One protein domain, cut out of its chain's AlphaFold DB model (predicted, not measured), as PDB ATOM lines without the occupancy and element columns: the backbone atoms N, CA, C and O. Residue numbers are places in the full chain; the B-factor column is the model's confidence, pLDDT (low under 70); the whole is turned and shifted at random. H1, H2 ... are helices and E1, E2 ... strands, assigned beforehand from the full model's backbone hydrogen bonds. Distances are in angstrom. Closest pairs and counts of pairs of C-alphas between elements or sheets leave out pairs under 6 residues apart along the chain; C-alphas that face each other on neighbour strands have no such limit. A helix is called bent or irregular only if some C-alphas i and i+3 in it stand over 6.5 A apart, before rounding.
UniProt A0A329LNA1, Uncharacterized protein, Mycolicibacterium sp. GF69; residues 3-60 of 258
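This is residues 3 to 60 of the 258 residues of an uncharacterized protein of Mycolicibacterium sp. GF69 (UniProt A0A329LNA1). One long, kinked helix, H1, makes the length of a rod, and the stretch before it, with the short strand E1 near the helix's last turns, runs back along it the other way as an extended strip. At the strip's start, residues 3 to 4 fold back beside E1; at the rod's other end, residues 25 to 31 stick out free. The printed part has 58 residues, with one named strand and then one named helix along the chain, and its class is mostly helix. The whole is only just extended, close to loose, with a radius of gyration of the C-alphas of 15.8 A and spans of 48 by 18 by 14 A.

Find C-alpha 26 at (41.146, -23.990, 28.855); from there H1, residues 26 to 58, runs 42.9 A to C-alpha 58 at (49.767, -31.793, -12.462). Then look at C-alpha 9 at (49.254, -41.249, -3.113), where E1, residues 9 to 11, begins.

Look along H1 first: it has a kink of 43 degrees near residue 34. It is irregular, with C-alphas 27 and 30 8.5 A apart. In its backbone, 22 of 29 O i to N i+4 pairs are within hydrogen-bond range. Near its last turns, the closest C-alphas of E1 and H1 are those of Phe 10 and Val 52, 6.5 A apart. E1 pairs with no named strand, but residues 3 to 4 pair with its residues 9 to 10, antiparallel.

The two C-alphas farthest apart are those of Arg 27 and Ser 60, at 49.0 A. The printed part has no cut, and the link from E1 to H1, 14 residues, is long. The mean pLDDT of the printed part is 73.7; look for values under 70 at residues 3 to 8, residue 10, residues 23 to 29 and residues 56 to 59.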
ATOM      1  N   THR A   3      45.307 -39.329   0.727       63.97
ATOM      2  CA  THR A   3      44.396 -40.066  -0.158       63.97
ATOM      3  C   THR A   3      45.156 -40.720  -1.305       63.97
ATOM      4  O   THR A   3      46.162 -40.198  -1.761       63.97
ATOM      5  N   SER A   4      44.677 -41.852  -1.812       67.38
ATOM      6  CA  SER A   4      45.334 -42.588  -2.897       67.38
ATOM      7  C   SER A   4      44.353 -42.973  -4.001       67.38
ATOM      8  O   SER A   4      43.174 -43.224  -3.737       67.38
ATOM      9  N   ASN A   5      44.840 -43.069  -5.236       65.44
ATOM     10  CA  ASN A   5      44.146 -43.705  -6.359       65.44
ATOM     11  C   ASN A   5      45.014 -44.835  -6.946       65.44
ATOM     12  O   ASN A   5      46.052 -45.193  -6.398       65.44
ATOM     13  N   ALA A   6      44.595 -45.406  -8.079       55.38
ATOM     14  CA  ALA A   6      45.343 -46.462  -8.770       55.38
ATOM     15  C   ALA A   6      46.710 -46.014  -9.336       55.38
ATOM     16  O   ALA A   6      47.454 -46.851  -9.841       55.38
ATOM     17  N   TYR A   7      47.019 -44.717  -9.289       55.88
ATOM     18  CA  TYR A   7      48.172 -44.095  -9.935       55.88
ATOM     19  C   TYR A   7      49.154 -43.451  -8.943       55.88
ATOM     20  O   TYR A   7      50.296 -43.213  -9.316       55.88
ATOM     21  N   GLY A   8      48.742 -43.184  -7.699       62.91
ATOM     22  CA  GLY A   8      49.609 -42.599  -6.677       62.91
ATOM     23  C   GLY A   8      48.896 -42.247  -5.371       62.91
ATOM     24  O   GLY A   8      47.673 -42.378  -5.243       62.91
ATOM     25  N   SER A   9      49.688 -41.797  -4.399       71.31
ATOM     26  CA  SER A   9      49.254 -41.249  -3.113       71.31
ATOM     27  C   SER A   9      49.463 -39.734  -3.082       71.31
ATOM     28  O   SER A   9      50.471 -39.225  -3.563       71.31
ATOM     29  N   PHE A  10      48.512 -39.023  -2.492       69.06
ATOM     30  CA  PHE A  10      48.493 -37.576  -2.341       69.06
ATOM     31  C   PHE A  10      48.405 -37.251  -0.855       69.06
ATOM     32  O   PHE A  10      47.454 -37.662  -0.186       69.06
ATOM     33  N   MET A  11      49.378 -36.495  -0.358       79.38
ATOM     34  CA  MET A  11      49.406 -35.983   1.007       79.38
ATOM     35  C   MET A  11      49.308 -34.460   0.953       79.38
ATOM     36  O   MET A  11      50.012 -33.816   0.181       79.38
ATOM     37  N   VAL A  12      48.368 -33.901   1.710       75.88
ATOM     38  CA  VAL A  12      48.103 -32.463   1.775       75.88
ATOM     39  C   VAL A  12      47.831 -32.080   3.212       75.88
ATOM     40  O   VAL A  12      46.839 -32.539   3.789       75.88
ATOM     41  N   ASP A  13      48.649 -31.189   3.748       81.44
ATOM     42  CA  ASP A  13      48.433 -30.602   5.061       81.44
ATOM     43  C   ASP A  13      47.850 -29.200   4.921       81.44
ATOM     44  O   ASP A  13      48.135 -28.463   3.977       81.44
ATOM     45  N   GLY A  14      46.913 -28.891   5.811       72.62
ATOM     46  CA  GLY A  14      46.140 -27.663   5.769       72.62
ATOM     47  C   GLY A  14      46.109 -27.055   7.151       72.62
ATOM     48  O   GLY A  14      45.528 -27.636   8.066       72.62
ATOM     49  N   GLU A  15      46.700 -25.878   7.272       80.25
ATOM     50  CA  GLU A  15      46.671 -25.080   8.486       80.25
ATOM     51  C   GLU A  15      45.735 -23.885   8.292       80.25
ATOM     52  O   GLU A  15      45.664 -23.288   7.213       80.25
ATOM     53  N   ALA A  16      44.994 -23.534   9.340       74.06
ATOM     54  CA  ALA A  16      44.245 -22.290   9.379       74.06
ATOM     55  C   ALA A  16      44.305 -21.669  10.767       74.06
ATOM     56  O   ALA A  16      43.953 -22.294  11.768       74.06
ATOM     57  N   VAL A  17      44.690 -20.397  10.790       83.25
ATOM     58  CA  VAL A  17      44.716 -19.578  11.996       83.25
ATOM     59  C   VAL A  17      43.413 -18.791  12.073       83.25
ATOM     60  O   VAL A  17      43.038 -18.088  11.133       83.25
ATOM     61  N   PHE A  18      42.708 -18.919  13.197       75.75
ATOM     62  CA  PHE A  18      41.461 -18.204  13.451       75.75
ATOM     63  C   PHE A  18      41.663 -17.164  14.545       75.75
ATOM     64  O   PHE A  18      41.960 -17.503  15.691       75.75
ATOM     65  N   ASP A  19      41.407 -15.902  14.212       80.12
ATOM     66  CA  ASP A  19      41.350 -14.840  15.208       80.12
ATOM     67  C   ASP A  19      40.029 -14.910  15.974       80.12
ATOM     68  O   ASP A  19      38.943 -14.668  15.434       80.12
ATOM     69  N   LEU A  20      40.115 -15.230  17.266       73.38
ATOM     70  CA  LEU A  20      38.957 -15.237  18.148       73.38
ATOM     71  C   LEU A  20      38.816 -13.877  18.848       73.38
ATOM     72  O   LEU A  20      39.780 -13.369  19.419       73.38
ATOM     73  N   PRO A  21      37.604 -13.293  18.881       70.75
ATOM     74  CA  PRO A  21      37.384 -11.971  19.467       70.75
ATOM     75  C   PRO A  21      37.585 -11.939  20.989       70.75
ATOM     76  O   PRO A  21      37.735 -10.864  21.568       70.75
ATOM     77  N   VAL A  22      37.557 -13.101  21.650       73.69
ATOM     78  CA  VAL A  22      37.790 -13.253  23.090       73.69
ATOM     79  C   VAL A  22      38.592 -14.538  23.326       73.69
ATOM     80  O   VAL A  22      38.263 -15.558  22.718       73.69
ATOM     81  N   PRO A  23      39.599 -14.535  24.224       67.44
ATOM     82  CA  PRO A  23      40.331 -15.744  24.586       67.44
ATOM     83  C   PRO A  23      39.396 -16.823  25.145       67.44
ATOM     84  O   PRO A  23      38.629 -16.568  26.080       67.44
ATOM     85  N   VAL A  24      39.475 -18.039  24.605       68.06
ATOM     86  CA  VAL A  24      38.718 -19.188  25.118       68.06
ATOM     87  C   VAL A  24      39.490 -19.790  26.289       68.06
ATOM     88  O   VAL A  24      40.672 -20.095  26.182       68.06
ATOM     89  N   SER A  25      38.838 -19.926  27.444       66.75
ATOM     90  CA  SER A  25      39.474 -20.528  28.617       66.75
ATOM     91  C   SER A  25      39.681 -22.028  28.413       66.75
ATOM     92  O   SER A  25      38.746 -22.723  28.025       66.75
ATOM     93  N   ASN A  26      40.841 -22.548  28.830       65.31
ATOM     94  CA  ASN A  26      41.146 -23.990  28.855       65.31
ATOM     95  C   ASN A  26      40.125 -24.829  29.652       65.31
ATOM     96  O   ASN A  26      40.086 -26.045  29.522       65.31
ATOM     97  N   ARG A  27      39.287 -24.196  30.485       62.22
ATOM     98  CA  ARG A  27      38.185 -24.852  31.214       62.22
ATOM     99  C   ARG A  27      36.968 -25.182  30.340       62.22
ATOM    100  O   ARG A  27      36.045 -25.825  30.829       62.22
ATOM    101  N   HIS A  28      36.948 -24.719  29.093       67.50
ATOM    102  CA  HIS A  28      35.878 -24.932  28.120       67.50
ATOM    103  C   HIS A  28      36.434 -25.501  26.805       67.50
ATOM    104  O   HIS A  28      36.060 -25.053  25.723       67.50
ATOM    105  N   SER A  29      37.334 -26.483  26.903       67.00
ATOM    106  CA  SER A  29      37.925 -27.196  25.760       67.00
ATOM    107  C   SER A  29      36.869 -27.733  24.791       67.00
ATOM    108  O   SER A  29      37.056 -27.657  23.583       67.00
ATOM    109  N   ASP A  30      35.715 -28.171  25.296       73.62
ATOM    110  CA  ASP A  30      34.597 -28.684  24.491       73.62
ATOM    111  C   ASP A  30      34.095 -27.672  23.444       73.62
ATOM    112  O   ASP A  30      33.653 -28.055  22.362       73.62
ATOM    113  N   ILE A  31      34.184 -26.370  23.747       77.56
ATOM    114  CA  ILE A  31      33.811 -25.293  22.817       77.56
ATOM    115  C   ILE A  31      34.827 -25.204  21.675       77.56
ATOM    116  O   ILE A  31      34.438 -24.968  20.534       77.56
ATOM    117  N   VAL A  32      36.113 -25.422  21.968       75.25
ATOM    118  CA  VAL A  32      37.178 -25.458  20.956       75.25
ATOM    119  C   VAL A  32      36.964 -26.649  20.026       75.25
ATOM    120  O   VAL A  32      36.967 -26.460  18.816       75.25
ATOM    121  N   PHE A  33      36.659 -27.836  20.561       77.06
ATOM    122  CA  PHE A  33      36.339 -29.014  19.743       77.06
ATOM    123  C   PHE A  33      35.140 -28.772  18.829       77.06
ATOM    124  O   PHE A  33      35.226 -28.994  17.624       77.06
ATOM    125  N   GLN A  34      34.044 -28.242  19.374       76.94
ATOM    126  CA  GLN A  34      32.857 -27.928  18.577       76.94
ATOM    127  C   GLN A  34      33.141 -26.866  17.511       76.94
ATOM    128  O   GLN A  34      32.645 -26.981  16.394       76.94
ATOM    129  N   PHE A  35      33.948 -25.849  17.822       79.19
ATOM    130  CA  PHE A  35      34.346 -24.830  16.854       79.19
ATOM    131  C   PHE A  35      35.213 -25.414  15.733       79.19
ATOM    132  O   PHE A  35      34.940 -25.173  14.557       79.19
ATOM    133  N   VAL A  36      36.227 -26.210  16.074       79.19
ATOM    134  CA  VAL A  36      37.105 -26.855  15.091       79.19
ATOM    135  C   VAL A  36      36.302 -27.805  14.203       79.19
ATOM    136  O   VAL A  36      36.462 -27.776  12.989       79.19
ATOM    137  N   GLU A  37      35.379 -28.584  14.764       80.19
ATOM    138  CA  GLU A  37      34.559 -29.525  13.997       80.19
ATOM    139  C   GLU A  37      33.516 -28.831  13.104       80.19
ATOM    140  O   GLU A  37      33.316 -29.222  11.955       80.19
ATOM    141  N   GLN A  38      32.827 -27.806  13.617       78.00
ATOM    142  CA  GLN A  38      31.685 -27.187  12.927       78.00
ATOM    143  C   GLN A  38      32.073 -26.013  12.028       78.00
ATOM    144  O   GLN A  38      31.322 -25.676  11.112       78.00
ATOM    145  N   VAL A  39      33.212 -25.375  12.295       76.12
ATOM    146  CA  VAL A  39      33.663 -24.169  11.589       76.12
ATOM    147  C   VAL A  39      35.050 -24.380  11.001       76.12
ATOM    148  O   VAL A  39      35.213 -24.207   9.798       76.12
ATOM    149  N   GLY A  40      36.026 -24.811  11.805       78.81
ATOM    150  CA  GLY A  40      37.416 -24.963  11.366       78.81
ATOM    151  C   GLY A  40      37.574 -25.926  10.187       78.81
ATOM    152  O   GLY A  40      37.921 -25.519   9.077       78.81
ATOM    153  N   ALA A  41      37.257 -27.200  10.397       78.38
ATOM    154  CA  ALA A  41      37.424 -28.242   9.393       78.38
ATOM    155  C   ALA A  41      36.577 -27.991   8.126       78.38
ATOM    156  O   ALA A  41      37.132 -28.090   7.032       78.38
ATOM    157  N   PRO A  42      35.294 -27.573   8.200       77.81
ATOM    158  CA  PRO A  42      34.516 -27.227   7.008       77.81
ATOM    159  C   PRO A  42      35.058 -26.032   6.213       77.81
ATOM    160  O   PRO A  42      34.822 -25.964   5.006       77.81
ATOM    161  N   VAL A  43      35.771 -25.099   6.855       80.31
ATOM    162  CA  VAL A  43      36.422 -23.966   6.177       80.31
ATOM    163  C   VAL A  43      37.691 -24.409   5.454       80.31
ATOM    164  O   VAL A  43      37.901 -24.004   4.316       80.31
ATOM    165  N   VAL A  44      38.514 -25.261   6.070       81.56
ATOM    166  CA  VAL A  44      39.803 -25.702   5.500       81.56
ATOM    167  C   VAL A  44      39.626 -26.794   4.440       81.56
ATOM    168  O   VAL A  44      40.315 -26.815   3.419       81.56
ATOM    169  N   PHE A  45      38.661 -27.692   4.630       79.94
ATOM    170  CA  PHE A  45      38.485 -28.885   3.803       79.94
ATOM    171  C   PHE A  45      38.276 -28.621   2.293       79.94
ATOM    172  O   PHE A  45      38.828 -29.370   1.482       79.94
ATOM    173  N   PRO A  46      37.554 -27.570   1.847       81.12
ATOM    174  CA  PRO A  46      37.482 -27.210   0.431       81.12
ATOM    175  C   PRO A  46      38.845 -26.907  -0.202       81.12
ATOM    176  O   PRO A  46      39.048 -27.273  -1.360       81.12
ATOM    177  N   TYR A  47      39.767 -26.292   0.548       81.50
ATOM    178  CA  TYR A  47      41.119 -25.968   0.082       81.50
ATOM    179  C   TYR A  47      41.973 -27.225  -0.053       81.50
ATOM    180  O   TYR A  47      42.593 -27.437  -1.096       81.50
ATOM    181  N   ILE A  48      41.899 -28.120   0.936       79.75
ATOM    182  CA  ILE A  48      42.529 -29.446   0.860       79.75
ATOM    183  C   ILE A  48      42.000 -30.203  -0.364       79.75
ATOM    184  O   ILE A  48      42.768 -30.755  -1.151       79.75
ATOM    185  N   ARG A  49      40.683 -30.164  -0.599       77.81
ATOM    186  CA  ARG A  49      40.072 -30.808  -1.764       77.81
ATOM    187  C   ARG A  49      40.546 -30.222  -3.089       77.81
ATOM    188  O   ARG A  49      40.764 -30.981  -4.033       77.81
ATOM    189  N   SER A  50      40.702 -28.903  -3.179       79.00
ATOM    190  CA  SER A  50      41.268 -28.280  -4.376       79.00
ATOM    191  C   SER A  50      42.744 -28.616  -4.571       79.00
ATOM    192  O   SER A  50      43.140 -28.865  -5.704       79.00
ATOM    193  N   ALA A  51      43.533 -28.695  -3.495       80.50
ATOM    194  CA  ALA A  51      44.948 -29.045  -3.560       80.50
ATOM    195  C   ALA A  51      45.146 -30.482  -4.063       80.50
ATOM    196  O   ALA A  51      45.910 -30.702  -4.997       80.50
ATOM    197  N   VAL A  52      44.370 -31.447  -3.556       75.38
ATOM    198  CA  VAL A  52      44.383 -32.831  -4.068       75.38
ATOM    199  C   VAL A  52      44.009 -32.884  -5.553       75.38
ATOM    200  O   VAL A  52      44.636 -33.603  -6.329       75.38
ATOM    201  N   ALA A  53      43.005 -32.110  -5.976       75.50
ATOM    202  CA  ALA A  53      42.617 -32.049  -7.383       75.50
ATOM    203  C   ALA A  53      43.705 -31.414  -8.269       75.50
ATOM    204  O   ALA A  53      43.919 -31.878  -9.389       75.50
ATOM    205  N   ALA A  54      44.400 -30.389  -7.769       75.06
ATOM    206  CA  ALA A  54      45.498 -29.728  -8.468       75.06
ATOM    207  C   ALA A  54      46.720 -30.647  -8.613       75.06
ATOM    208  O   ALA A  54      47.237 -30.782  -9.719       75.06
ATOM    209  N   LEU A  55      47.116 -31.347  -7.545       73.31
ATOM    210  CA  LEU A  55      48.211 -32.323  -7.573       73.31
ATOM    211  C   LEU A  55      47.925 -33.465  -8.559       73.31
ATOM    212  O   LEU A  55      48.778 -33.838  -9.362       73.31
ATOM    213  N   ALA A  56      46.697 -33.990  -8.563       68.31
ATOM    214  CA  ALA A  56      46.295 -35.009  -9.530       68.31
ATOM    215  C   ALA A  56      46.333 -34.484 -10.980       68.31
ATOM    216  O   ALA A  56      46.778 -35.192 -11.884       68.31
ATOM    217  N   ALA A  57      45.925 -33.229 -11.204       69.81
ATOM    218  CA  ALA A  57      45.978 -32.596 -12.518       69.81
ATOM    219  C   ALA A  57      47.416 -32.364 -13.013       69.81
ATOM    220  O   ALA A  57      47.688 -32.624 -14.184       69.81
ATOM    221  N   GLN A  58      48.339 -31.943 -12.139       69.88
ATOM    222  CA  GLN A  58      49.767 -31.793 -12.462       69.88
ATOM    223  C   GLN A  58      50.386 -33.114 -12.931       69.88
ATOM    224  O   GLN A  58      51.159 -33.142 -13.885       69.88
ATOM    225  N   LEU A  59      49.972 -34.225 -12.323       66.19
ATOM    226  CA  LEU A  59      50.409 -35.569 -12.700       66.19
ATOM    227  C   LEU A  59      49.606 -36.177 -13.866       66.19
ATOM    228  O   LEU A  59      49.851 -37.318 -14.247       66.19
ATOM    229  N   SER A  60      48.656 -35.441 -14.456       73.31
ATOM    230  CA  SER A  60      47.770 -35.921 -15.532       73.31
ATOM    231  C   SER A  60      46.972 -37.191 -15.178       73.31
ATOM    232  O   SER A  60      46.666 -38.009 -16.047       73.31
TER     233      SER A  60